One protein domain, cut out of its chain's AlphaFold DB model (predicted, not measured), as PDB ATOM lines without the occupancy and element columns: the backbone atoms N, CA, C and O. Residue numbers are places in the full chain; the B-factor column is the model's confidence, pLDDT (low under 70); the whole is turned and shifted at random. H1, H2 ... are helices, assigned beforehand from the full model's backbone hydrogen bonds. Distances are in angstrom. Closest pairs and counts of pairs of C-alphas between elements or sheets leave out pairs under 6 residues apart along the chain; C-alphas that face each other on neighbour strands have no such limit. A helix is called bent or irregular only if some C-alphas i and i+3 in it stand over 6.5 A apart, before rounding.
ATOM      1  N   LYS A   2      48.869 -18.079 -60.796       55.16
ATOM      2  CA  LYS A   2      48.496 -17.736 -59.397       55.16
ATOM      3  C   LYS A   2      47.005 -17.926 -59.037       55.16
ATOM      4  O   LYS A   2      46.711 -18.455 -57.974       55.16
ATOM      5  N   ARG A   3      46.061 -17.572 -59.928       58.88
ATOM      6  CA  ARG A   3      44.606 -17.737 -59.677       58.88
ATOM      7  C   ARG A   3      44.177 -19.202 -59.512       58.88
ATOM      8  O   ARG A   3      43.320 -19.503 -58.694       58.88
ATOM      9  N   THR A   4      44.789 -20.116 -60.262       63.50
ATOM     10  CA  THR A   4      44.459 -21.550 -60.215       63.50
ATOM     11  C   THR A   4      44.943 -22.199 -58.920       63.50
ATOM     12  O   THR A   4      44.240 -23.026 -58.349       63.50
ATOM     13  N   ILE A   5      46.121 -21.787 -58.439       60.41
ATOM     14  CA  ILE A   5      46.671 -22.219 -57.147       60.41
ATOM     15  C   ILE A   5      45.776 -21.705 -56.015       60.41
ATOM     16  O   ILE A   5      45.324 -22.502 -55.202       60.41
ATOM     17  N   LEU A   6      45.417 -20.416 -56.035       66.06
ATOM     18  CA  LEU A   6      44.509 -19.818 -55.053       66.06
ATOM     19  C   LEU A   6      43.191 -20.599 -54.926       66.06
ATOM     20  O   LEU A   6      42.791 -20.970 -53.826       66.06
ATOM     21  N   ASN A   7      42.552 -20.924 -56.052       75.69
ATOM     22  CA  ASN A   7      41.301 -21.685 -56.054       75.69
ATOM     23  C   ASN A   7      41.466 -23.097 -55.469       75.69
ATOM     24  O   ASN A   7      40.558 -23.604 -54.813       75.69
ATOM     25  N   LYS A   8      42.624 -23.728 -55.683       84.00
ATOM     26  CA  LYS A   8      42.924 -25.068 -55.175       84.00
ATOM     27  C   LYS A   8      43.152 -25.067 -53.659       84.00
ATOM     28  O   LYS A   8      42.584 -25.911 -52.969       84.00
ATOM     29  N   GLU A   9      43.922 -24.112 -53.135       84.44
ATOM     30  CA  GLU A   9      44.193 -24.016 -51.691       84.44
ATOM     31  C   GLU A   9      42.938 -23.652 -50.885       84.44
ATOM     32  O   GLU A   9      42.678 -24.228 -49.820       84.44
ATOM     33  N   LEU A  10      42.100 -22.770 -51.441       83.06
ATOM     34  CA  LEU A  10      40.782 -22.455 -50.887       83.06
ATOM     35  C   LEU A  10      39.872 -23.689 -50.861       83.06
ATOM     36  O   LEU A  10      39.234 -23.956 -49.843       83.06
ATOM     37  N   TRP A  11      39.847 -24.479 -51.939       88.44
ATOM     38  CA  TRP A  11      39.036 -25.696 -52.012       88.44
ATOM     39  C   TRP A  11      39.468 -26.762 -50.997       88.44
ATOM     40  O   TRP A  11      38.626 -27.351 -50.317       88.44
ATOM     41  N   TYR A  12      40.774 -26.981 -50.827       90.12
ATOM     42  CA  TYR A  12      41.268 -27.898 -49.797       90.12
ATOM     43  C   TYR A  12      40.914 -27.437 -48.387       90.12
ATOM     44  O   TYR A  12      40.479 -28.251 -47.570       90.12
ATOM     45  N   SER A  13      41.041 -26.138 -48.121       89.81
ATOM     46  CA  SER A  13      40.672 -25.573 -46.827       89.81
ATOM     47  C   SER A  13      39.169 -25.696 -46.566       89.81
ATOM     48  O   SER A  13      38.774 -26.063 -45.464       89.81
ATOM     49  N   PHE A  14      38.325 -25.496 -47.585       91.81
ATOM     50  CA  PHE A  14      36.882 -25.730 -47.487       91.81
ATOM     51  C   PHE A  14      36.563 -27.184 -47.107       91.81
ATOM     52  O   PHE A  14      35.815 -27.423 -46.159       91.81
ATOM     53  N   ILE A  15      37.182 -28.162 -47.779       93.94
ATOM     54  CA  ILE A  15      37.008 -29.585 -47.448       93.94
ATOM     55  C   ILE A  15      37.450 -29.874 -46.006       93.94
ATOM     56  O   ILE A  15      36.758 -30.601 -45.291       93.94
ATOM     57  N   ALA A  16      38.587 -29.321 -45.568       94.19
ATOM     58  CA  ALA A  16      39.096 -29.500 -44.209       94.19
ATOM     59  C   ALA A  16      38.125 -28.945 -43.153       94.19
ATOM     60  O   ALA A  16      37.854 -29.620 -42.160       94.19
ATOM     61  N   ILE A  17      37.558 -27.758 -43.399       94.31
ATOM     62  CA  ILE A  17      36.552 -27.130 -42.533       94.31
ATOM     63  C   ILE A  17      35.314 -28.022 -42.431       94.31
ATOM     64  O   ILE A  17      34.941 -28.415 -41.328       94.31
ATOM     65  N   VAL A  18      34.711 -28.399 -43.565       95.31
ATOM     66  CA  VAL A  18      33.473 -29.199 -43.587       95.31
ATOM     67  C   VAL A  18      33.660 -30.538 -42.873       95.31
ATOM     68  O   VAL A  18      32.813 -30.934 -42.075       95.31
ATOM     69  N   LYS A  19      34.793 -31.216 -43.098       95.19
ATOM     70  CA  LYS A  19      35.101 -32.494 -42.437       95.19
ATOM     71  C   LYS A  19      35.262 -32.376 -40.921       95.19
ATOM     72  O   LYS A  19      35.044 -33.361 -40.223       95.19
ATOM     73  N   TYR A  20      35.664 -31.212 -40.413       95.94
ATOM     74  CA  TYR A  20      35.921 -31.019 -38.988       95.94
ATOM     75  C   TYR A  20      34.680 -30.600 -38.188       95.94
ATOM     76  O   TYR A  20      34.631 -30.867 -36.989       95.94
ATOM     77  N   ILE A  21      33.655 -30.022 -38.830       94.38
ATOM     78  CA  ILE A  21      32.435 -29.527 -38.159       94.38
ATOM     79  C   ILE A  21      31.819 -30.546 -37.179       94.38
ATOM     80  O   ILE A  21      31.583 -30.160 -36.033       94.38
ATOM     81  N   PRO A  22      31.605 -31.833 -37.533       96.19
ATOM     82  CA  PRO A  22      31.019 -32.795 -36.595       96.19
ATOM     83  C   PRO A  22      31.854 -32.976 -35.321       96.19
ATOM     84  O   PRO A  22      31.303 -33.063 -34.226       96.19
ATOM     85  N   LYS A  23      33.189 -32.978 -35.449       95.00
ATOM     86  CA  LYS A  23      34.103 -33.076 -34.305       95.00
ATOM     87  C   LYS A  23      34.081 -31.794 -33.467       95.00
ATOM     88  O   LYS A  23      34.106 -31.880 -32.242       95.00
ATOM     89  N   ALA A  24      34.014 -30.625 -34.105       94.38
ATOM     90  CA  ALA A  24      34.006 -29.335 -33.415       94.38
ATOM     91  C   ALA A  24      32.815 -29.182 -32.452       94.38
ATOM     92  O   ALA A  24      32.972 -28.589 -31.393       94.38
ATOM     93  N   ILE A  25      31.654 -29.755 -32.792       94.62
ATOM     94  CA  ILE A  25      30.433 -29.691 -31.967       94.62
ATOM     95  C   ILE A  25      30.599 -30.432 -30.632       94.62
ATOM     96  O   ILE A  25      30.062 -29.995 -29.618       94.62
ATOM     97  N   ILE A  26      31.333 -31.547 -30.626       95.75
ATOM     98  CA  ILE A  26      31.481 -32.415 -29.445       95.75
ATOM     99  C   ILE A  26      32.790 -32.189 -28.682       95.75
ATOM    100  O   ILE A  26      32.959 -32.710 -27.583       95.75
ATOM    101  N   THR A  27      33.737 -31.456 -29.268       94.69
ATOM    102  CA  THR A  27      35.050 -31.220 -28.657       94.69
ATOM    103  C   THR A  27      34.965 -30.014 -27.716       94.69
ATOM    104  O   THR A  27      34.496 -28.954 -28.141       94.69
ATOM    105  N   PRO A  28      35.416 -30.133 -26.452       95.75
ATOM    106  CA  PRO A  28      35.412 -29.016 -25.514       95.75
ATOM    107  C   PRO A  28      36.171 -27.799 -26.044       95.75
ATOM    108  O   PRO A  28      37.226 -27.929 -26.664       95.75
ATOM    109  N   GLN A  29      35.641 -26.606 -25.775       95.50
ATOM    110  CA  GLN A  29      36.299 -25.356 -26.144       95.50
ATOM    111  C   GLN A  29      37.553 -25.113 -25.306       95.50
ATOM    112  O   GLN A  29      37.617 -25.464 -24.129       95.50
ATOM    113  N   VAL A  30      38.530 -24.449 -25.919       95.38
ATOM    114  CA  VAL A  30      39.758 -24.007 -25.257       95.38
ATOM    115  C   VAL A  30      39.648 -22.516 -24.958       95.38
ATOM    116  O   VAL A  30      39.269 -21.727 -25.829       95.38
ATOM    117  N   ASP A  31      39.986 -22.116 -23.733       96.81
ATOM    118  CA  ASP A  31      40.096 -20.703 -23.392       96.81
ATOM    119  C   ASP A  31      41.407 -20.124 -23.934       96.81
ATOM    120  O   ASP A  31      42.499 -20.563 -23.574       96.81
ATOM    121  N   GLY A  32      41.295 -19.107 -24.788       96.94
ATOM    122  CA  GLY A  32      42.440 -18.431 -25.385       96.94
ATOM    123  C   GLY A  32      43.379 -17.785 -24.372       96.94
ATOM    124  O   GLY A  32      44.572 -17.674 -24.642       96.94
ATOM    125  N   MET A  33      42.881 -17.423 -23.186       98.06
ATOM    126  CA  MET A  33      43.725 -16.844 -22.139       98.06
ATOM    127  C   MET A  33      44.752 -17.838 -21.579       98.06
ATOM    128  O   MET A  33      45.770 -17.411 -21.037       98.06
ATOM    129  N   LEU A  34      44.552 -19.150 -21.780       98.06
ATOM    130  CA  LEU A  34      45.515 -20.176 -21.372       98.06
ATOM    131  C   LEU A  34      46.889 -19.977 -22.017       98.06
ATOM    132  O   LEU A  34      47.886 -20.314 -21.386       98.06
ATOM    133  N   PHE A  35      46.957 -19.397 -23.221       98.06
ATOM    134  CA  PHE A  35      48.211 -19.139 -23.936       98.06
ATOM    135  C   PHE A  35      49.215 -18.340 -23.103       98.06
ATOM    136  O   PHE A  35      50.416 -18.583 -23.172       98.06
ATOM    137  N   TYR A  36      48.710 -17.404 -22.299       97.88
ATOM    138  CA  TYR A  36      49.518 -16.461 -21.532       97.88
ATOM    139  C   TYR A  36      49.836 -16.962 -20.116       97.88
ATOM    140  O   TYR A  36      50.504 -16.266 -19.359       97.88
ATOM    141  N   THR A  37      49.365 -18.150 -19.731       98.44
ATOM    142  CA  THR A  37      49.621 -18.702 -18.392       98.44
ATOM    143  C   THR A  37      51.035 -19.279 -18.290       98.44
ATOM    144  O   THR A  37      51.459 -19.982 -19.211       98.44
ATOM    145  N   PRO A  38      51.760 -19.089 -17.170       98.44
ATOM    146  CA  PRO A  38      53.115 -19.625 -17.011       98.44
ATOM    147  C   PRO A  38      53.214 -21.135 -17.262       98.44
ATOM    148  O   PRO A  38      54.191 -21.614 -17.834       98.44
ATOM    149  N   GLN A  39      52.178 -21.889 -16.882       98.50
ATOM    150  CA  GLN A  39      52.104 -23.336 -17.084       98.50
ATOM    151  C   GLN A  39      52.100 -23.688 -18.572       98.50
ATOM    152  O   GLN A  39      52.859 -24.554 -19.005       98.50
ATOM    153  N   LYS A  40      51.285 -22.994 -19.373       98.50
ATOM    154  CA  LYS A  40      51.215 -23.242 -20.814       98.50
ATOM    155  C   LYS A  40      52.472 -22.773 -21.543       98.50
ATOM    156  O   LYS A  40      52.920 -23.455 -22.462       98.50
ATOM    157  N   GLN A  41      53.067 -21.662 -21.111       98.62
ATOM    158  CA  GLN A  41      54.348 -21.188 -21.643       98.62
ATOM    159  C   GLN A  41      55.459 -22.219 -21.409       98.62
ATOM    160  O   GLN A  41      56.190 -22.576 -22.331       98.62
ATOM    161  N   ALA A  42      55.556 -22.746 -20.181       98.69
ATOM    162  CA  ALA A  42      56.513 -23.793 -19.834       98.69
ATOM    163  C   ALA A  42      56.288 -25.078 -20.647       98.69
ATOM    164  O   ALA A  42      57.251 -25.645 -21.159       98.69
ATOM    165  N   GLU A  43      55.031 -25.495 -20.821       98.62
ATOM    166  CA  GLU A  43      54.671 -26.643 -21.659       98.62
ATOM    167  C   GLU A  43      55.124 -26.446 -23.110       98.62
ATOM    168  O   GLU A  43      55.849 -27.283 -23.643       98.62
ATOM    169  N   PHE A  44      54.750 -25.339 -23.757       98.62
ATOM    170  CA  PHE A  44      55.141 -25.080 -25.145       98.62
ATOM    171  C   PHE A  44      56.653 -24.963 -25.312       98.62
ATOM    172  O   PHE A  44      57.193 -25.521 -26.265       98.62
ATOM    173  N   ARG A  45      57.355 -24.338 -24.362       98.69
ATOM    174  CA  ARG A  45      58.821 -24.283 -24.374       98.69
ATOM    175  C   ARG A  45      59.433 -25.682 -24.332       98.69
ATOM    176  O   ARG A  45      60.282 -25.992 -25.163       98.69
ATOM    177  N   ALA A  46      58.966 -26.542 -23.425       98.75
ATOM    178  CA  ALA A  46      59.455 -27.914 -23.306       98.75
ATOM    179  C   ALA A  46      59.184 -28.740 -24.577       98.75
ATOM    180  O   ALA A  46      60.065 -29.462 -25.046       98.75
ATOM    181  N   ARG A  47      57.995 -28.597 -25.174       98.69
ATOM    182  CA  ARG A  47      57.625 -29.291 -26.417       98.69
ATOM    183  C   ARG A  47      58.432 -28.799 -27.621       98.69
ATOM    184  O   ARG A  47      58.914 -29.604 -28.402       98.69
ATOM    185  N   VAL A  48      58.662 -27.491 -27.763       98.62
ATOM    186  CA  VAL A  48      59.560 -26.969 -28.812       98.62
ATOM    187  C   VAL A  48      60.989 -27.476 -28.589       98.62
ATOM    188  O   VAL A  48      61.671 -27.870 -29.536       98.62
ATOM    189  N   GLN A  49      61.451 -27.523 -27.338       98.31
ATOM    190  CA  GLN A  49      62.782 -28.018 -26.990       98.31
ATOM    191  C   GLN A  49      62.971 -29.515 -27.273       98.31
ATOM    192  O   GLN A  49      64.081 -29.887 -27.656       98.31
ATOM    193  N   SER A  50      61.931 -30.345 -27.162       98.25
ATOM    194  CA  SER A  50      62.015 -31.787 -27.442       98.25
ATOM    195  C   SER A  50      62.149 -32.121 -28.934       98.25
ATOM    196  O   SER A  50      62.594 -33.216 -29.281       98.25
ATOM    197  N   ILE A  51      61.817 -31.184 -29.828       97.94
ATOM    198  CA  ILE A  51      61.975 -31.365 -31.273       97.94
ATOM    199  C   ILE A  51      63.461 -31.408 -31.642       97.94
ATOM    200  O   ILE A  51      64.265 -30.588 -31.185       97.94
ATOM    201  N   THR A  52      63.809 -32.333 -32.534       98.19
ATOM    202  CA  THR A  52      65.163 -32.555 -33.061       98.19
ATOM    203  C   THR A  52      65.174 -32.451 -34.593       98.19
ATOM    204  O   THR A  52      64.105 -32.534 -35.209       98.19
ATOM    205  N   PRO A  53      66.350 -32.322 -35.239       97.88
ATOM    206  CA  PRO A  53      66.451 -32.368 -36.701       97.88
ATOM    207  C   PRO A  53      65.863 -33.646 -37.323       97.88
ATOM    208  O   PRO A  53      65.361 -33.610 -38.445       97.88
ATOM    209  N   ASP A  54      65.872 -34.758 -36.579       97.06
ATOM    210  CA  ASP A  54      65.375 -36.064 -37.022       97.06
ATOM    211  C   ASP A  54      63.885 -36.297 -36.720       97.06
ATOM    212  O   ASP A  54      63.331 -37.341 -37.085       97.06
ATOM    213  N   SER A  55      63.208 -35.342 -36.068       97.81
ATOM    214  CA  SER A  55      61.781 -35.443 -35.755       97.81
ATOM    215  C   SER A  55      60.964 -35.632 -37.036       97.81
ATOM    216  O   SER A  55      60.916 -34.773 -37.922       97.81
ATOM    217  N   ARG A  56      60.287 -36.781 -37.141       96.75
ATOM    218  CA  ARG A  56      59.492 -37.142 -38.320       96.75
ATOM    219  C   ARG A  56      58.051 -36.676 -38.169       96.75
ATOM    220  O   ARG A  56      57.401 -36.944 -37.161       96.75
ATOM    221  N   ARG A  57      57.531 -36.037 -39.216       96.44
ATOM    222  CA  ARG A  57      56.116 -35.664 -39.300       96.44
ATOM    223  C   ARG A  57      55.218 -36.907 -39.324       96.44
ATOM    224  O   ARG A  57      55.513 -37.878 -40.017       96.44
ATOM    225  N   VAL A  58      54.077 -36.830 -38.651       97.62
ATOM    226  CA  VAL A  58      52.996 -37.829 -38.663       97.62
ATOM    227  C   VAL A  58      51.990 -37.538 -39.780       97.62
ATOM    228  O   VAL A  58      51.387 -38.446 -40.344       97.62
ATOM    229  N   TRP A  59      51.801 -36.264 -40.126       96.38
ATOM    230  CA  TRP A  59      50.973 -35.841 -41.259       96.38
ATOM    231  C   TRP A  59      51.551 -34.598 -41.939       96.38
ATOM    232  O   TRP A  59      52.519 -34.005 -41.469       96.38
ATOM    233  N   GLY A  60      50.942 -34.188 -43.054       93.94
ATOM    234  CA  GLY A  60      51.369 -33.020 -43.824       93.94
ATOM    235  C   GLY A  60      52.655 -33.260 -44.618       93.94
ATOM    236  O   GLY A  60      53.097 -34.397 -44.801       93.94
ATOM    237  N   THR A  61      53.234 -32.176 -45.127       93.56
ATOM    238  CA  THR A  61      54.348 -32.235 -46.088       93.56
ATOM    239  C   THR A  61      55.584 -31.453 -45.670       93.56
ATOM    240  O   THR A  61      56.632 -31.670 -46.266       93.56
ATOM    241  N   MET A  62      55.475 -30.565 -44.678       96.25
ATOM    242  CA  MET A  62      56.604 -29.761 -44.209       96.25
ATOM    243  C   MET A  62      57.667 -30.644 -43.548       96.25
ATOM    244  O   MET A  62      57.333 -31.572 -42.806       96.25
ATOM    245  N   SER A  63      58.941 -30.353 -43.808       97.62
ATOM    246  CA  SER A  63      60.044 -30.813 -42.962       97.62
ATOM    247  C   SER A  63      59.942 -30.176 -41.572       97.62
ATOM    248  O   SER A  63      59.186 -29.224 -41.367       97.62
ATOM    249  N   VAL A  64      60.692 -30.691 -40.596       98.00
ATOM    250  CA  VAL A  64      60.664 -30.138 -39.235       98.00
ATOM    251  C   VAL A  64      61.109 -28.671 -39.209       98.00
ATOM    252  O   VAL A  64      60.435 -27.846 -38.603       98.00
ATOM    253  N   ALA A  65      62.163 -28.318 -39.951       98.19
ATOM    254  CA  ALA A  65      62.634 -26.937 -40.044       98.19
ATOM    255  C   ALA A  65      61.610 -26.024 -40.746       98.19
ATOM    256  O   ALA A  65      61.356 -24.919 -40.278       98.19
ATOM    257  N   GLN A  66      60.943 -26.506 -41.806       98.31
ATOM    258  CA  GLN A  66      59.852 -25.770 -42.460       98.31
ATOM    259  C   GLN A  66      58.660 -25.540 -41.516       98.31
ATOM    260  O   GLN A  66      58.068 -24.466 -41.536       98.31
ATOM    261  N   MET A  67      58.301 -26.528 -40.686       97.88
ATOM    262  CA  MET A  67      57.219 -26.384 -39.706       97.88
ATOM    263  C   MET A  67      57.565 -25.349 -38.630       97.88
ATOM    264  O   MET A  67      56.718 -24.524 -38.292       97.88
ATOM    265  N   ILE A  68      58.799 -25.359 -38.120       98.31
ATOM    266  CA  ILE A  68      59.247 -24.369 -37.133       98.31
ATOM    267  C   ILE A  68      59.191 -22.965 -37.745       98.31
ATOM    268  O   ILE A  68      58.592 -22.070 -37.152       98.31
ATOM    269  N   HIS A  69      59.709 -22.796 -38.964       98.31
ATOM    270  CA  HIS A  69      59.621 -21.526 -39.683       98.31
ATOM    271  C   HIS A  69      58.166 -21.077 -39.905       98.31
ATOM    272  O   HIS A  69      57.827 -19.911 -39.713       98.31
ATOM    273  N   HIS A  70      57.266 -22.002 -40.251       97.69
ATOM    274  CA  HIS A  70      55.837 -21.725 -40.410       97.69
ATOM    275  C   HIS A  70      55.190 -21.189 -39.120       97.69
ATOM    276  O   HIS A  70      54.427 -20.220 -39.167       97.69
ATOM    277  N   LEU A  71      55.519 -21.772 -37.962       97.81
ATOM    278  CA  LEU A  71      55.073 -21.251 -36.667       97.81
ATOM    279  C   LEU A  71      55.645 -19.854 -36.390       97.81
ATOM    280  O   LEU A  71      54.902 -18.976 -35.942       97.81
ATOM    281  N   SER A  72      56.921 -19.627 -36.717       98.12
ATOM    282  CA  SER A  72      57.563 -18.314 -36.609       98.12
ATOM    283  C   SER A  72      56.837 -17.263 -37.450       98.12
ATOM    284  O   SER A  72      56.518 -16.197 -36.928       98.12
ATOM    285  N   LEU A  73      56.487 -17.554 -38.711       96.44
ATOM    286  CA  LEU A  73      55.729 -16.628 -39.567       96.44
ATOM    287  C   LEU A  73      54.382 -16.235 -38.951       96.44
ATOM    288  O   LEU A  73      53.991 -15.066 -39.007       96.44
ATOM    289  N   SER A  74      53.682 -17.199 -38.345       93.81
ATOM    290  CA  SER A  74      52.330 -16.997 -37.819       93.81
ATOM    291  C   SER A  74      52.260 -15.948 -36.712       93.81
ATOM    292  O   SER A  74      51.379 -15.090 -36.756       93.81
ATOM    293  N   LEU A  75      53.148 -16.022 -35.717       95.50
ATOM    294  CA  LEU A  75      53.190 -15.060 -34.609       95.50
ATOM    295  C   LEU A  75      54.107 -13.877 -34.927       95.50
ATOM    296  O   LEU A  75      53.767 -12.725 -34.653       95.50
ATOM    297  N   GLY A  76      55.247 -14.146 -35.562       97.19
ATOM    298  CA  GLY A  76      56.256 -13.147 -35.894       97.19
ATOM    299  C   GLY A  76      55.745 -12.065 -36.841       97.19
ATOM    300  O   GLY A  76      56.173 -10.921 -36.726       97.19
ATOM    301  N   GLY A  77      54.792 -12.377 -37.726       95.88
ATOM    302  CA  GLY A  77      54.158 -11.371 -38.581       95.88
ATOM    303  C   GLY A  77      53.407 -10.295 -37.789       95.88
ATOM    304  O   GLY A  77      53.535  -9.110 -38.082       95.88
ATOM    305  N   ALA A  78      52.675 -10.687 -36.743       95.75
ATOM    306  CA  ALA A  78      51.975  -9.742 -35.871       95.75
ATOM    307  C   ALA A  78      52.930  -9.002 -34.919       95.75
ATOM    308  O   ALA A  78      52.647  -7.882 -34.508       95.75
ATOM    309  N   LEU A  79      54.075  -9.604 -34.593       97.25
ATOM    310  CA  LEU A  79      55.086  -9.038 -33.692       97.25
ATOM    311  C   LEU A  79      56.184  -8.234 -34.412       97.25
ATOM    312  O   LEU A  79      57.115  -7.763 -33.766       97.25
ATOM    313  N   GLY A  80      56.089  -8.077 -35.737       95.94
ATOM    314  CA  GLY A  80      57.007  -7.255 -36.531       95.94
ATOM    315  C   GLY A  80      58.314  -7.933 -36.959       95.94
ATOM    316  O   GLY A  80      59.183  -7.259 -37.502       95.94
ATOM    317  N   TYR A  81      58.461  -9.248 -36.771       97.25
ATOM    318  CA  TYR A  81      59.614 -10.013 -37.277       97.25
ATOM    319  C   TYR A  81      59.553 -10.214 -38.793       97.25
ATOM    320  O   TYR A  81      60.585 -10.303 -39.454       97.25
ATOM    321  N   PHE A  82      58.340 -10.287 -39.345       96.62
ATOM    322  CA  PHE A  82      58.110 -10.519 -40.765       96.62
ATOM    323  C   PHE A  82      57.154  -9.476 -41.330       96.62
ATOM    324  O   PHE A  82      56.134  -9.154 -40.726       96.62
ATOM    325  N   THR A  83      57.460  -8.980 -42.528       93.81
ATOM    326  CA  THR A  83      56.526  -8.142 -43.286       93.81
ATOM    327  C   THR A  83      55.620  -9.044 -44.116       93.81
ATOM    328  O   THR A  83      56.057  -9.620 -45.108       93.81
ATOM    329  N   LEU A  84      54.360  -9.166 -43.701       93.50
ATOM    330  CA  LEU A  84      53.341  -9.960 -44.387       93.50
ATOM    331  C   LEU A  84      52.299  -9.037 -45.017       93.50
ATOM    332  O   LEU A  84      51.921  -8.025 -44.426       93.50
ATOM    333  N   PHE A  85      51.830  -9.373 -46.216       91.25
ATOM    334  CA  PHE A  85      50.808  -8.567 -46.884       91.25
ATOM    335  C   PHE A  85      49.417  -8.874 -46.323       91.25
ATOM    336  O   PHE A  85      49.135 -10.005 -45.931       91.25
ATOM    337  N   ASP A  86      48.530  -7.876 -46.305       93.25
ATOM    338  CA  ASP A  86      47.141  -8.083 -45.896       93.25
ATOM    339  C   ASP A  86      46.415  -8.971 -46.924       93.25
ATOM    340  O   ASP A  86      46.288  -8.623 -48.099       93.25
ATOM    341  N   GLU A  87      45.946 -10.132 -46.476       91.00
ATOM    342  CA  GLU A  87      45.112 -11.064 -47.242       91.00
ATOM    343  C   GLU A  87      43.633 -10.947 -46.885       91.00
ATOM    344  O   GLU A  87      42.794 -11.675 -47.421       91.00
ATOM    345  N   SER A  88      43.299 -10.089 -45.928       92.00
ATOM    346  CA  SER A  88      41.989 -10.097 -45.321       92.00
ATOM    347  C   SER A  88      40.952  -9.354 -46.161       92.00
ATOM    348  O   SER A  88      41.189  -8.321 -46.781       92.00
ATOM    349  N   TYR A  89      39.743  -9.896 -46.156       92.94
ATOM    350  CA  TYR A  89      38.558  -9.366 -46.815       92.94
ATOM    351  C   TYR A  89      37.355  -9.559 -45.891       92.94
ATOM    352  O   TYR A  89      37.458 -10.177 -44.830       92.94
ATOM    353  N   TRP A  90      36.194  -9.017 -46.258       94.19
ATOM    354  CA  TRP A  90      35.039  -8.982 -45.353       94.19
ATOM    355  C   TRP A  90      34.668 -10.364 -44.781       94.19
ATOM    356  O   TRP A  90      34.545 -10.502 -43.564       94.19
ATOM    357  N   LEU A  91      34.587 -11.403 -45.621       93.62
ATOM    358  CA  LEU A  91      34.295 -12.775 -45.173       93.62
ATOM    359  C   LEU A  91      35.410 -13.374 -44.304       93.62
ATOM    360  O   LEU A  91      35.113 -14.130 -43.380       93.62
ATOM    361  N   SER A  92      36.683 -13.050 -44.558       93.88
ATOM    362  CA  SER A  92      37.780 -13.591 -43.750       93.88
ATOM    363  C   SER A  92      37.803 -12.975 -42.347       93.88
ATOM    364  O   SER A  92      37.972 -13.688 -41.360       93.88
ATOM    365  N   ARG A  93      37.535 -11.666 -42.247       94.94
ATOM    366  CA  ARG A  93      37.450 -10.917 -40.981       94.94
ATOM    367  C   ARG A  93      36.194 -11.238 -40.164       94.94
ATOM    368  O   ARG A  93      36.153 -10.890 -38.984       94.94
ATOM    369  N   THR A  94      35.188 -11.865 -40.779       95.31
ATOM    370  CA  THR A  94      33.903 -12.217 -40.156       95.31
ATOM    371  C   THR A  94      33.730 -13.734 -40.074       95.31
ATOM    372  O   THR A  94      34.137 -14.335 -39.083       95.31
ATOM    373  N   LEU A  95      33.177 -14.362 -41.113       94.88
ATOM    374  CA  LEU A  95      32.799 -15.771 -41.134       94.88
ATOM    375  C   LEU A  95      33.984 -16.703 -40.865       94.88
ATOM    376  O   LEU A  95      33.874 -17.584 -40.020       94.88
ATOM    377  N   PHE A  96      35.123 -16.526 -41.542       94.75
ATOM    378  CA  PHE A  96      36.258 -17.434 -41.333       94.75
ATOM    379  C   PHE A  96      36.927 -17.238 -39.981       94.75
ATOM    380  O   PHE A  96      37.293 -18.233 -39.363       94.75
ATOM    381  N   LYS A  97      37.030 -16.000 -39.486       96.81
ATOM    382  CA  LYS A  97      37.484 -15.750 -38.114       96.81
ATOM    383  C   LYS A  97      36.560 -16.427 -37.099       96.81
ATOM    384  O   LYS A  97      37.042 -17.143 -36.228       96.81
ATOM    385  N   TRP A  98      35.246 -16.285 -37.266       96.75
ATOM    386  CA  TRP A  98      34.275 -16.937 -36.394       96.75
ATOM    387  C   TRP A  98      34.405 -18.464 -36.431       96.75
ATOM    388  O   TRP A  98      34.506 -19.088 -35.382       96.75
ATOM    389  N   ILE A  99      34.484 -19.081 -37.616       96.38
ATOM    390  CA  ILE A  99      34.622 -20.541 -37.740       96.38
ATOM    391  C   ILE A  99      35.957 -21.025 -37.151       96.38
ATOM    392  O   ILE A  99      35.973 -21.925 -36.315       96.38
ATOM    393  N   LEU A 100      37.077 -20.456 -37.605       96.56
ATOM    394  CA  LEU A 100      38.416 -21.000 -37.361       96.56
ATOM    395  C   LEU A 100      39.003 -20.594 -36.007       96.56
ATOM    396  O   LEU A 100      39.865 -21.305 -35.499       96.56
ATOM    397  N   VAL A 101      38.558 -19.473 -35.437       96.88
ATOM    398  CA  VAL A 101      39.051 -18.968 -34.151       96.88
ATOM    399  C   VAL A 101      37.990 -19.127 -33.073       96.88
ATOM    400  O   VAL A 101      38.257 -19.739 -32.046       96.88
ATOM    401  N   ASP A 102      36.777 -18.613 -33.275       96.50
ATOM    402  CA  ASP A 102      35.786 -18.572 -32.193       96.50
ATOM    403  C   ASP A 102      35.089 -19.931 -31.990       96.50
ATOM    404  O   ASP A 102      34.956 -20.381 -30.852       96.50
ATOM    405  N   PHE A 103      34.718 -20.627 -33.068       96.94
ATOM    406  CA  PHE A 103      33.950 -21.875 -33.026       96.94
ATOM    407  C   PHE A 103      34.824 -23.128 -32.909       96.94
ATOM    408  O   PHE A 103      34.548 -23.992 -32.076       96.94
ATOM    409  N   PHE A 104      35.884 -23.263 -33.707       97.31
ATOM    410  CA  PHE A 104      36.712 -24.469 -33.675       97.31
ATOM    411  C   PHE A 104      37.578 -24.537 -32.405       97.31
ATOM    412  O   PHE A 104      38.257 -23.565 -32.069       97.31
ATOM    413  N   PRO A 105      37.549 -25.662 -31.665       96.19
ATOM    414  CA  PRO A 105      38.366 -25.838 -30.465       96.19
ATOM    415  C   PRO A 105      39.803 -26.276 -30.773       96.19
ATOM    416  O   PRO A 105      40.679 -26.103 -29.933       96.19
ATOM    417  N   GLU A 106      40.060 -26.818 -31.966       95.56
ATOM    418  CA  GLU A 106      41.394 -27.170 -32.453       95.56
ATOM    419  C   GLU A 106      41.521 -26.805 -33.937       95.56
ATOM    420  O   GLU A 106      40.526 -26.671 -34.654       95.56
ATOM    421  N   GLN A 107      42.757 -26.736 -34.432       94.94
ATOM    422  CA  GLN A 107      43.009 -26.531 -35.851       94.94
ATOM    423  C   GLN A 107      42.667 -27.791 -36.677       94.94
ATOM    424  O   GLN A 107      43.208 -28.874 -36.413       94.94
ATOM    425  N   PRO A 108      41.818 -27.682 -37.716       94.19
ATOM    426  CA  PRO A 108      41.518 -28.804 -38.591       94.19
ATOM    427  C   PRO A 108      42.716 -29.186 -39.465       94.19
ATOM    428  O   PRO A 108      43.462 -28.345 -39.972       94.19
ATOM    429  N   LYS A 109      42.890 -30.495 -39.685       93.69
ATOM    430  CA  LYS A 109      43.964 -31.009 -40.541       93.69
ATOM    431  C   LYS A 109      43.739 -30.611 -42.000       93.69
ATOM    432  O   LYS A 109      42.682 -30.885 -42.558       93.69
ATOM    433  N   GLY A 110      44.781 -30.066 -42.627       90.31
ATOM    434  CA  GLY A 110      44.784 -29.759 -44.057       90.31
ATOM    435  C   GLY A 110      44.286 -28.362 -44.419       90.31
ATOM    436  O   GLY A 110      44.029 -28.130 -45.597       90.31
ATOM    437  N   LEU A 111      44.166 -27.442 -43.453       91.56
ATOM    438  CA  LEU A 111      44.062 -26.018 -43.776       91.56
ATOM    439  C   LEU A 111      45.304 -25.551 -44.530       91.56
ATOM    440  O   LEU A 111      46.420 -25.962 -44.221       91.56
ATOM    441  N   ARG A 112      45.086 -24.688 -45.522       88.62
ATOM    442  CA  ARG A 112      46.135 -24.128 -46.383       88.62
ATOM    443  C   ARG A 112      45.970 -22.619 -46.560       88.62
ATOM    444  O   ARG A 112      46.163 -22.079 -47.643       88.62
ATOM    445  N   MET A 113      45.542 -21.963 -45.487       86.50
ATOM    446  CA  MET A 113      45.371 -20.517 -45.389       86.50
ATOM    447  C   MET A 113      45.939 -20.017 -44.055       86.50
ATOM    448  O   MET A 113      45.854 -20.763 -43.074       86.50
ATOM    449  N   PRO A 114      46.413 -18.758 -43.987       89.00
ATOM    450  CA  PRO A 114      46.621 -17.827 -45.109       89.00
ATOM    451  C   PRO A 114      47.755 -18.241 -46.057       89.00
ATOM    452  O   PRO A 114      48.543 -19.134 -45.756       89.00
ATOM    453  N   LEU A 115      47.838 -17.582 -47.214       86.44
ATOM    454  CA  LEU A 115      48.848 -17.848 -48.242       86.44
ATOM    455  C   LEU A 115      50.250 -17.393 -47.825       86.44
ATOM    456  O   LEU A 115      51.224 -18.037 -48.200       86.44
ATOM    457  N   ASN A 116      50.347 -16.328 -47.026       88.38
ATOM    458  CA  ASN A 116      51.572 -15.799 -46.422       88.38
ATOM    459  C   ASN A 116      52.338 -16.873 -45.642       88.38
ATOM    460  O   ASN A 116      53.541 -16.745 -45.454       88.38
ATOM    461  N   PHE A 117      51.649 -17.913 -45.162       91.12
ATOM    462  CA  PHE A 117      52.256 -18.974 -44.364       91.12
ATOM    463  C   PHE A 117      52.594 -20.226 -45.190       91.12
ATOM    464  O   PHE A 117      53.081 -21.212 -44.636       91.12
ATOM    465  N   ILE A 118      52.323 -20.234 -46.501       89.56
ATOM    466  CA  ILE A 118      52.658 -21.370 -47.366       89.56
ATOM    467  C   ILE A 118      54.162 -21.375 -47.626       89.56
ATOM    468  O   ILE A 118      54.701 -20.462 -48.245       89.56
ATOM    469  N   ILE A 119      54.811 -22.462 -47.212       92.38
ATOM    470  CA  ILE A 119      56.232 -22.700 -47.448       92.38
ATOM    471  C   ILE A 119      56.409 -23.545 -48.720       92.38
ATOM    472  O   ILE A 119      55.881 -24.664 -48.776       92.38
ATOM    473  N   PRO A 120      57.126 -23.051 -49.747       91.06
ATOM    474  CA  PRO A 120      57.522 -23.842 -50.907       91.06
ATOM    475  C   PRO A 120      58.272 -25.121 -50.514       91.06
ATOM    476  O   PRO A 120      59.097 -25.125 -49.602       91.06
ATOM    477  N   HIS A 121      57.997 -26.223 -51.215       90.00
ATOM    478  CA  HIS A 121      58.571 -27.534 -50.887       90.00
ATOM    479  C   HIS A 121      60.099 -27.583 -50.987       90.00
ATOM    480  O   HIS A 121      60.726 -28.334 -50.245       90.00
ATOM    481  N   ASP A 122      60.668 -26.813 -51.908       92.56
ATOM    482  CA  ASP A 122      62.097 -26.697 -52.185       92.56
ATOM    483  C   ASP A 122      62.824 -25.733 -51.236       92.56
ATOM    484  O   ASP A 122      64.053 -25.719 -51.209       92.56
ATOM    485  N   GLN A 123      62.097 -24.959 -50.423       94.88
ATOM    486  CA  GLN A 123      62.707 -24.041 -49.469       94.88
ATOM    487  C   GLN A 123      63.267 -24.795 -48.256       94.88
ATOM    488  O   GLN A 123      62.545 -25.507 -47.553       94.88
ATOM    489  N   SER A 124      64.558 -24.610 -47.984       94.75
ATOM    490  CA  SER A 124      65.260 -25.187 -46.835       94.75
ATOM    491  C   SER A 124      65.574 -24.131 -45.780       94.75
ATOM    492  O   SER A 124      65.917 -23.002 -46.123       94.75
ATOM    493  N   PHE A 125      65.546 -24.532 -44.512       97.38
ATOM    494  CA  PHE A 125      65.904 -23.689 -43.375       97.38
ATOM    495  C   PHE A 125      66.893 -24.417 -42.470       97.38
ATOM    496  O   PHE A 125      66.862 -25.648 -42.383       97.38
ATOM    497  N   ASP A 126      67.739 -23.658 -41.779       98.12
ATOM    498  CA  ASP A 126      68.594 -24.207 -40.733       98.12
ATOM    499  C   ASP A 126      67.770 -24.479 -39.473       98.12
ATOM    500  O   ASP A 126      67.141 -23.583 -38.910       98.12
ATOM    501  N   PHE A 127      67.777 -25.728 -39.018       98.25
ATOM    502  CA  PHE A 127      66.964 -26.146 -37.883       98.25
ATOM    503  C   PHE A 127      67.299 -25.389 -36.590       98.25
ATOM    504  O   PHE A 127      66.390 -25.028 -35.843       98.25
ATOM    505  N   GLY A 128      68.587 -25.170 -36.308       98.06
ATOM    506  CA  GLY A 128      69.028 -24.531 -35.070       98.06
ATOM    507  C   GLY A 128      68.620 -23.063 -35.020       98.06
ATOM    508  O   GLY A 128      68.076 -22.611 -34.011       98.06
ATOM    509  N   MET A 129      68.814 -22.344 -36.129       98.25
ATOM    510  CA  MET A 129      68.406 -20.945 -36.258       98.25
ATOM    511  C   MET A 129      66.888 -20.786 -36.146       98.25
ATOM    512  O   MET A 129      66.425 -19.961 -35.360       98.25
ATOM    513  N   GLU A 130      66.105 -21.609 -36.853       98.38
ATOM    514  CA  GLU A 130      64.640 -21.524 -36.794       98.38
ATOM    515  C   GLU A 130      64.093 -21.873 -35.408       98.38
ATOM    516  O   GLU A 130      63.158 -21.231 -34.931       98.38
ATOM    517  N   LYS A 131      64.677 -22.869 -34.726       98.56
ATOM    518  CA  LYS A 131      64.248 -23.256 -33.375       98.56
ATOM    519  C   LYS A 131      64.466 -22.125 -32.375       98.56
ATOM    520  O   LYS A 131      63.574 -21.854 -31.572       98.56
ATOM    521  N   ASN A 132      65.618 -21.459 -32.438       98.56
ATOM    522  CA  ASN A 132      65.901 -20.303 -31.590       98.56
ATOM    523  C   ASN A 132      64.963 -19.135 -31.921       98.56
ATOM    524  O   ASN A 132      64.362 -18.570 -31.014       98.56
ATOM    525  N   LEU A 133      64.745 -18.850 -33.209       98.69
ATOM    526  CA  LEU A 133      63.828 -17.798 -33.649       98.69
ATOM    527  C   LEU A 133      62.392 -18.025 -33.153       98.69
ATOM    528  O   LEU A 133      61.754 -17.090 -32.674       98.69
ATOM    529  N   LEU A 134      61.880 -19.258 -33.235       98.69
ATOM    530  CA  LEU A 134      60.542 -19.577 -32.739       98.69
ATOM    531  C   LEU A 134      60.435 -19.357 -31.225       98.69
ATOM    532  O   LEU A 134      59.436 -18.810 -30.759       98.69
ATOM    533  N   LEU A 135      61.447 -19.778 -30.459       98.69
ATOM    534  CA  LEU A 135      61.480 -19.551 -29.014       98.69
ATOM    535  C   LEU A 135      61.483 -18.051 -28.697       98.69
ATOM    536  O   LEU A 135      60.658 -17.612 -27.902       98.69
ATOM    537  N   ASP A 136      62.309 -17.259 -29.381       98.69
ATOM    538  CA  ASP A 136      62.365 -15.804 -29.194       98.69
ATOM    539  C   ASP A 136      61.027 -15.124 -29.527       98.69
ATOM    540  O   ASP A 136      60.560 -14.257 -28.785       98.69
ATOM    541  N   ILE A 137      60.368 -15.538 -30.615       98.69
ATOM    542  CA  ILE A 137      59.045 -15.030 -31.003       98.69
ATOM    543  C   ILE A 137      57.988 -15.394 -29.955       98.69
ATOM    544  O   ILE A 137      57.134 -14.561 -29.649       98.69
ATOM    545  N   LEU A 138      58.028 -16.603 -29.385       98.62
ATOM    546  CA  LEU A 138      57.114 -17.008 -28.312       98.62
ATOM    547  C   LEU A 138      57.333 -16.182 -27.039       98.62
ATOM    548  O   LEU A 138      56.362 -15.670 -26.485       98.62
ATOM    549  N   GLU A 139      58.585 -15.977 -26.617       98.50
ATOM    550  CA  GLU A 139      58.886 -15.100 -25.477       98.50
ATOM    551  C   GLU A 139      58.394 -13.672 -25.738       98.50
ATOM    552  O   GLU A 139      57.750 -13.057 -24.885       98.50
ATOM    553  N   LYS A 140      58.621 -13.152 -26.951       98.38
ATOM    554  CA  LYS A 140      58.139 -11.826 -27.342       98.38
ATOM    555  C   LYS A 140      56.612 -11.752 -27.333       98.38
ATOM    556  O   LYS A 140      56.074 -10.743 -26.877       98.38
ATOM    557  N   ALA A 141      55.925 -12.802 -27.786       98.19
ATOM    558  CA  ALA A 141      54.469 -12.907 -27.744       98.19
ATOM    559  C   ALA A 141      53.945 -12.861 -26.303       98.19
ATOM    560  O   ALA A 141      52.985 -12.155 -26.013       98.19
ATOM    561  N   TRP A 142      54.583 -13.580 -25.381       98.19
ATOM    562  CA  TRP A 142      54.158 -13.624 -23.982       98.19
ATOM    563  C   TRP A 142      54.471 -12.343 -23.205       98.19
ATOM    564  O   TRP A 142      53.728 -11.995 -22.291       98.19
ATOM    565  N   ALA A 143      55.538 -11.633 -23.574       97.81
ATOM    566  CA  ALA A 143      55.959 -10.396 -22.919       97.81
ATOM    567  C   ALA A 143      55.296  -9.123 -23.479       97.81
ATOM    568  O   ALA A 143      55.390  -8.067 -22.857       97.81
ATOM    569  N   THR A 144      54.665  -9.190 -24.655       97.25
ATOM    570  CA  THR A 144      54.100  -8.014 -25.337       97.25
ATOM    571  C   THR A 144      52.575  -8.006 -25.219       97.25
ATOM    572  O   THR A 144      51.946  -8.965 -25.679       97.25
ATOM    573  N   PRO A 145      51.959  -6.939 -24.671       95.38
ATOM    574  CA  PRO A 145      50.508  -6.777 -24.674       95.38
ATOM    575  C   PRO A 145      49.933  -6.930 -26.084       95.38
ATOM    576  O   PRO A 145      50.478  -6.417 -27.059       95.38
ATOM    577  N   THR A 146      48.824  -7.652 -26.212       94.75
ATOM    578  CA  THR A 146      48.221  -7.968 -27.520       94.75
ATOM    579  C   THR A 146      47.711  -6.746 -28.279       94.75
ATOM    580  O   THR A 146      47.465  -6.816 -29.479       94.75
ATOM    581  N   GLU A 147      47.532  -5.628 -27.583       93.56
ATOM    582  CA  GLU A 147      47.152  -4.327 -28.123       93.56
ATOM    583  C   GLU A 147      48.253  -3.739 -29.014       93.56
ATOM    584  O   GLU A 147      47.939  -3.013 -29.956       93.56
ATOM    585  N   ASP A 148      49.509  -4.104 -28.743       96.06
ATOM    586  CA  ASP A 148      50.688  -3.680 -29.502       96.06
ATOM    587  C   ASP A 148      50.995  -4.621 -30.678       96.06
ATOM    588  O   ASP A 148      51.935  -4.391 -31.440       96.06
ATOM    589  N   TRP A 149      50.221  -5.700 -30.845       96.81
ATOM    590  CA  TRP A 149      50.381  -6.612 -31.973       96.81
ATOM    591  C   TRP A 149      49.748  -6.017 -33.234       96.81
ATOM    592  O   TRP A 149      48.655  -5.442 -33.218       96.81
ATOM    593  N   GLY A 150      50.410  -6.226 -34.370       96.00
ATOM    594  CA  GLY A 150      49.860  -5.950 -35.688       96.00
ATOM    595  C   GLY A 150      48.638  -6.822 -36.018       96.00
ATOM    596  O   GLY A 150      48.363  -7.826 -35.355       96.00
ATOM    597  N   PRO A 151      47.869  -6.463 -37.059       95.81
ATOM    598  CA  PRO A 151      46.722  -7.252 -37.491       95.81
ATOM    599  C   PRO A 151      47.149  -8.626 -38.028       95.81
ATOM    600  O   PRO A 151      48.176  -8.757 -38.691       95.81
ATOM    601  N   HIS A 152      46.315  -9.649 -37.820       97.12
ATOM    602  CA  HIS A 152      46.527 -10.948 -38.454       97.12
ATOM    603  C   HIS A 152      46.312 -10.832 -39.976       97.12
ATOM    604  O   HIS A 152      45.250 -10.334 -40.372       97.12
ATOM    605  N   PRO A 153      47.204 -11.371 -40.832       94.88
ATOM    606  CA  PRO A 153      47.109 -11.222 -42.289       94.88
ATOM    607  C   PRO A 153      45.765 -11.651 -42.888       94.88
ATOM    608  O   PRO A 153      45.297 -11.059 -43.849       94.88
ATOM    609  N   MET A 154      45.106 -12.661 -42.309       94.88
ATOM    610  CA  MET A 154      43.801 -13.147 -42.781       94.88
ATOM    611  C   MET A 154      42.608 -12.585 -42.001       94.88
ATOM    612  O   MET A 154      41.511 -12.451 -42.543       94.88
ATOM    613  N   PHE A 155      42.789 -12.309 -40.711       96.75
ATOM    614  CA  PHE A 155      41.679 -12.099 -39.769       96.75
ATOM    615  C   PHE A 155      41.553 -10.640 -39.315       96.75
ATOM    616  O   PHE A 155      40.544 -10.268 -38.705       96.75
ATOM    617  N   GLY A 156      42.531  -9.802 -39.666       95.69
ATOM    618  CA  GLY A 156      42.609  -8.410 -39.255       95.69
ATOM    619  C   GLY A 156      42.811  -8.285 -37.747       95.69
ATOM    620  O   GLY A 156      43.538  -9.064 -37.132       95.69
ATOM    621  N   LYS A 157      42.144  -7.297 -37.145       95.25
ATOM    622  CA  LYS A 157      42.184  -7.079 -35.696       95.25
ATOM    623  C   LYS A 157      41.544  -8.254 -34.945       95.25
ATOM    624  O   LYS A 157      40.435  -8.696 -35.276       95.25
ATOM    625  N   MET A 158      42.237  -8.707 -33.908       96.94
ATOM    626  CA  MET A 158      41.823  -9.786 -33.015       96.94
ATOM    627  C   MET A 158      41.934  -9.316 -31.562       96.94
ATOM    628  O   MET A 158      42.771  -8.474 -31.244       96.94
ATOM    629  N   SER A 159      41.063  -9.823 -30.691       97.31
ATOM    630  CA  SER A 159      41.185  -9.608 -29.243       97.31
ATOM    631  C   SER A 159      42.286 -10.486 -28.642       97.31
ATOM    632  O   SER A 159      42.689 -11.478 -29.253       97.31
ATOM    633  N   SER A 160      42.714 -10.201 -27.410       97.44
ATOM    634  CA  SER A 160      43.719 -11.006 -26.696       97.44
ATOM    635  C   SER A 160      43.315 -12.477 -26.587       97.44
ATOM    636  O   SER A 160      44.134 -13.374 -26.797       97.44
ATOM    637  N   LYS A 161      42.022 -12.730 -26.332       97.88
ATOM    638  CA  LYS A 161      41.452 -14.082 -26.271       97.88
ATOM    639  C   LYS A 161      41.477 -14.774 -27.635       97.88
ATOM    640  O   LYS A 161      41.788 -15.957 -27.703       97.88
ATOM    641  N   GLN A 162      41.175 -14.057 -28.716       97.94
ATOM    642  CA  GLN A 162      41.232 -14.611 -30.071       97.94
ATOM    643  C   GLN A 162      42.669 -14.925 -30.490       97.94
ATOM    644  O   GLN A 162      42.922 -16.012 -31.006       97.94
ATOM    645  N   TRP A 163      43.610 -14.014 -30.228       98.06
ATOM    646  CA  TRP A 163      45.035 -14.236 -30.472       98.06
ATOM    647  C   TRP A 163      45.560 -15.433 -29.690       98.06
ATOM    648  O   TRP A 163      46.147 -16.338 -30.278       98.06
ATOM    649  N   GLY A 164      45.267 -15.486 -28.391       98.06
ATOM    650  CA  GLY A 164      45.693 -16.583 -27.534       98.06
ATOM    651  C   GLY A 164      45.095 -17.918 -27.973       98.06
ATOM    652  O   GLY A 164      45.812 -18.909 -28.074       98.06
ATOM    653  N   LYS A 165      43.802 -17.953 -28.335       98.38
ATOM    654  CA  LYS A 165      43.159 -19.176 -28.836       98.38
ATOM    655  C   LYS A 165      43.777 -19.640 -30.152       98.38
ATOM    656  O   LYS A 165      44.105 -20.817 -30.266       98.38
ATOM    657  N   LEU A 166      43.975 -18.736 -31.114       97.88
ATOM    658  CA  LEU A 166      44.608 -19.067 -32.392       97.88
ATOM    659  C   LEU A 166      46.036 -19.593 -32.184       97.88
ATOM    660  O   LEU A 166      46.379 -20.639 -32.727       97.88
ATOM    661  N   ALA A 167      46.840 -18.920 -31.357       97.94
ATOM    662  CA  ALA A 167      48.201 -19.344 -31.040       97.94
ATOM    663  C   ALA A 167      48.228 -20.735 -30.384       97.94
ATOM    664  O   ALA A 167      48.991 -21.596 -30.814       97.94
ATOM    665  N   LEU A 168      47.353 -20.987 -29.403       97.81
ATOM    666  CA  LEU A 168      47.234 -22.287 -28.735       97.81
ATOM    667  C   LEU A 168      46.969 -23.417 -29.720       97.81
ATOM    668  O   LEU A 168      47.723 -24.386 -29.753       97.81
ATOM    669  N   ILE A 169      45.892 -23.304 -30.500       97.94
ATOM    670  CA  ILE A 169      45.462 -24.396 -31.374       97.94
ATOM    671  C   ILE A 169      46.444 -24.610 -32.526       97.94
ATOM    672  O   ILE A 169      46.599 -25.746 -32.975       97.94
ATOM    673  N   HIS A 170      47.115 -23.547 -32.982       98.00
ATOM    674  CA  HIS A 170      48.061 -23.601 -34.090       98.00
ATOM    675  C   HIS A 170      49.402 -24.212 -33.675       98.00
ATOM    676  O   HIS A 170      49.873 -25.160 -34.311       98.00
ATOM    677  N   VAL A 171      49.978 -23.732 -32.568       98.25
ATOM    678  CA  VAL A 171      51.213 -24.288 -31.999       98.25
ATOM    679  C   VAL A 171      50.990 -25.748 -31.617       98.25
ATOM    680  O   VAL A 171      51.742 -26.618 -32.051       98.25
ATOM    681  N   ASP A 172      49.907 -26.057 -30.901       98.06
ATOM    682  CA  ASP A 172      49.600 -27.432 -30.509       98.06
ATOM    683  C   ASP A 172      49.420 -28.372 -31.717       98.06
ATOM    684  O   ASP A 172      49.918 -29.501 -31.707       98.06
ATOM    685  N   TYR A 173      48.749 -27.912 -32.778       97.88
ATOM    686  CA  TYR A 173      48.572 -28.683 -34.008       97.88
ATOM    687  C   TYR A 173      49.907 -29.093 -34.633       97.88
ATOM    688  O   TYR A 173      50.086 -30.263 -34.987       97.88
ATOM    689  N   HIS A 174      50.840 -28.152 -34.765       98.12
ATOM    690  CA  HIS A 174      52.126 -28.409 -35.405       98.12
ATOM    691  C   HIS A 174      53.113 -29.155 -34.508       98.12
ATOM    692  O   HIS A 174      53.863 -29.991 -35.004       98.12
ATOM    693  N   LEU A 175      53.063 -28.964 -33.191       98.31
ATOM    694  CA  LEU A 175      53.842 -29.788 -32.269       98.31
ATOM    695  C   LEU A 175      53.368 -31.251 -32.308       98.31
ATOM    696  O   LEU A 175      54.170 -32.154 -32.555       98.31
ATOM    697  N   ARG A 176      52.048 -31.499 -32.253       97.88
ATOM    698  CA  ARG A 176      51.498 -32.858 -32.418       97.88
ATOM    699  C   ARG A 176      51.795 -33.456 -33.792       97.88
ATOM    700  O   ARG A 176      51.932 -34.673 -33.898       97.88
ATOM    701  N   GLN A 177      51.912 -32.637 -34.842       97.69
ATOM    702  CA  GLN A 177      52.322 -33.106 -36.171       97.69
ATOM    703  C   GLN A 177      53.683 -33.812 -36.124       97.69
ATOM    704  O   GLN A 177      53.922 -34.680 -36.957       97.69
ATOM    705  N   PHE A 178      54.539 -33.489 -35.157       98.06
ATOM    706  CA  PHE A 178      55.871 -34.064 -34.978       98.06
ATOM    707  C   PHE A 178      56.017 -34.860 -33.667       98.06
ATOM    708  O   PHE A 178      57.138 -35.129 -33.246       98.06
TER     709      PHE A 178
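AT A GLANCE: This is residues 2 to 178 of the 180 residues of an uncharacterized protein of Filimonas lacunae (UniProt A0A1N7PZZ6). A bundle of four helices side by side, H3, H4, H6 and H7, makes one part of this rounded body, and the long, kinked helix H1 stands away from it, on the side of H7 where H5 lies. H7 is nearest to the middle; short H2 packs on it, H5 meets it at a steep angle, and four long links join the helices from H3 to H7. The 177 printed residues hold seven named helices, H1 to H7 in chain order, and no named strand; the class is all helix. The whole is compact, with a radius of gyration of the C-alphas of 15.5 A and spans of 36 by 36 by 34 A.

HOW THE PARTS SIT: H1, residues 2 to 26, touches no helix. It is close to but not clearly touching H5, residues 90 to 103; their closest C-alphas, of Ala 24 and Phe 103, are 7.5 A apart. H5 touches the hub H7, residues 160 to 177, with residues 101 to 102 alone, at a steep tilt of 68 degrees, only just short of perpendicular; the closest C-alphas, of Val 101 and Leu 166, are 5.8 A apart. H2, residues 32 to 36, touches H7, with the C-alphas of Gly 32 and Lys 165 closest at 3.6 A. H4, residues 64 to 76, and H7 run opposite ways at a shallow tilt of 2 degrees and touch, closest at the C-alphas of Leu 71 and Val 171, 6.8 A; H7 does so with residues 167 to 174 alone. H6, residues 127 to 143, touches H4, the same way at a shallow tilt of 26 degrees, closest at the C-alphas of Ala 65 and Phe 127, 4.9 A. H3, residues 38 to 50, touches H6, opposite ways at a shallow tilt of 4 degrees, closest at the C-alphas of Arg 45 and Leu 135, 7.1 A. H3 and H7 only just touch, with 3 pairs of C-alphas within 8 A, closest at Arg 47 and Leu 175, 7.0 A. H1 is apart from H3, H4, H6 and H7. Every O i to N i+4 pair is within hydrogen-bond range in H3, H4, H6 and H7, against 18 of 21 in H1, 7 of 10 in H5 and 0 of 1 in H2, where 2 of 2 O i to N i+3 pairs are.

IN THESE COORDINATES: H1 begins at C-alpha 2, (48.496, -17.736, -59.397), and spans 37.4 A. It has a kink of 38 degrees near residue 20 and is irregular, with C-alphas 19 and 22 7.1 A apart; H5 is only just irregular, with C-alphas 93 and 96 6.6 A apart. H6 is 24.4 A long, from C-alpha 127 at (66.964, -26.146, -37.883). H7 is 25.5 A long and ends at C-alpha 177, (52.322, -33.106, -36.171).

THE WHOLE: The two C-alphas farthest apart, of Thr 4 and Pro 38, are 44.1 A apart. The printed part has no cut. The links H1 to H2 and H2 to H3 are tight; the other four are long, the one from H5 to H6 having 23 residues. The mean pLDDT of the printed part is 94.7, and residues 2 to 6 are under 70.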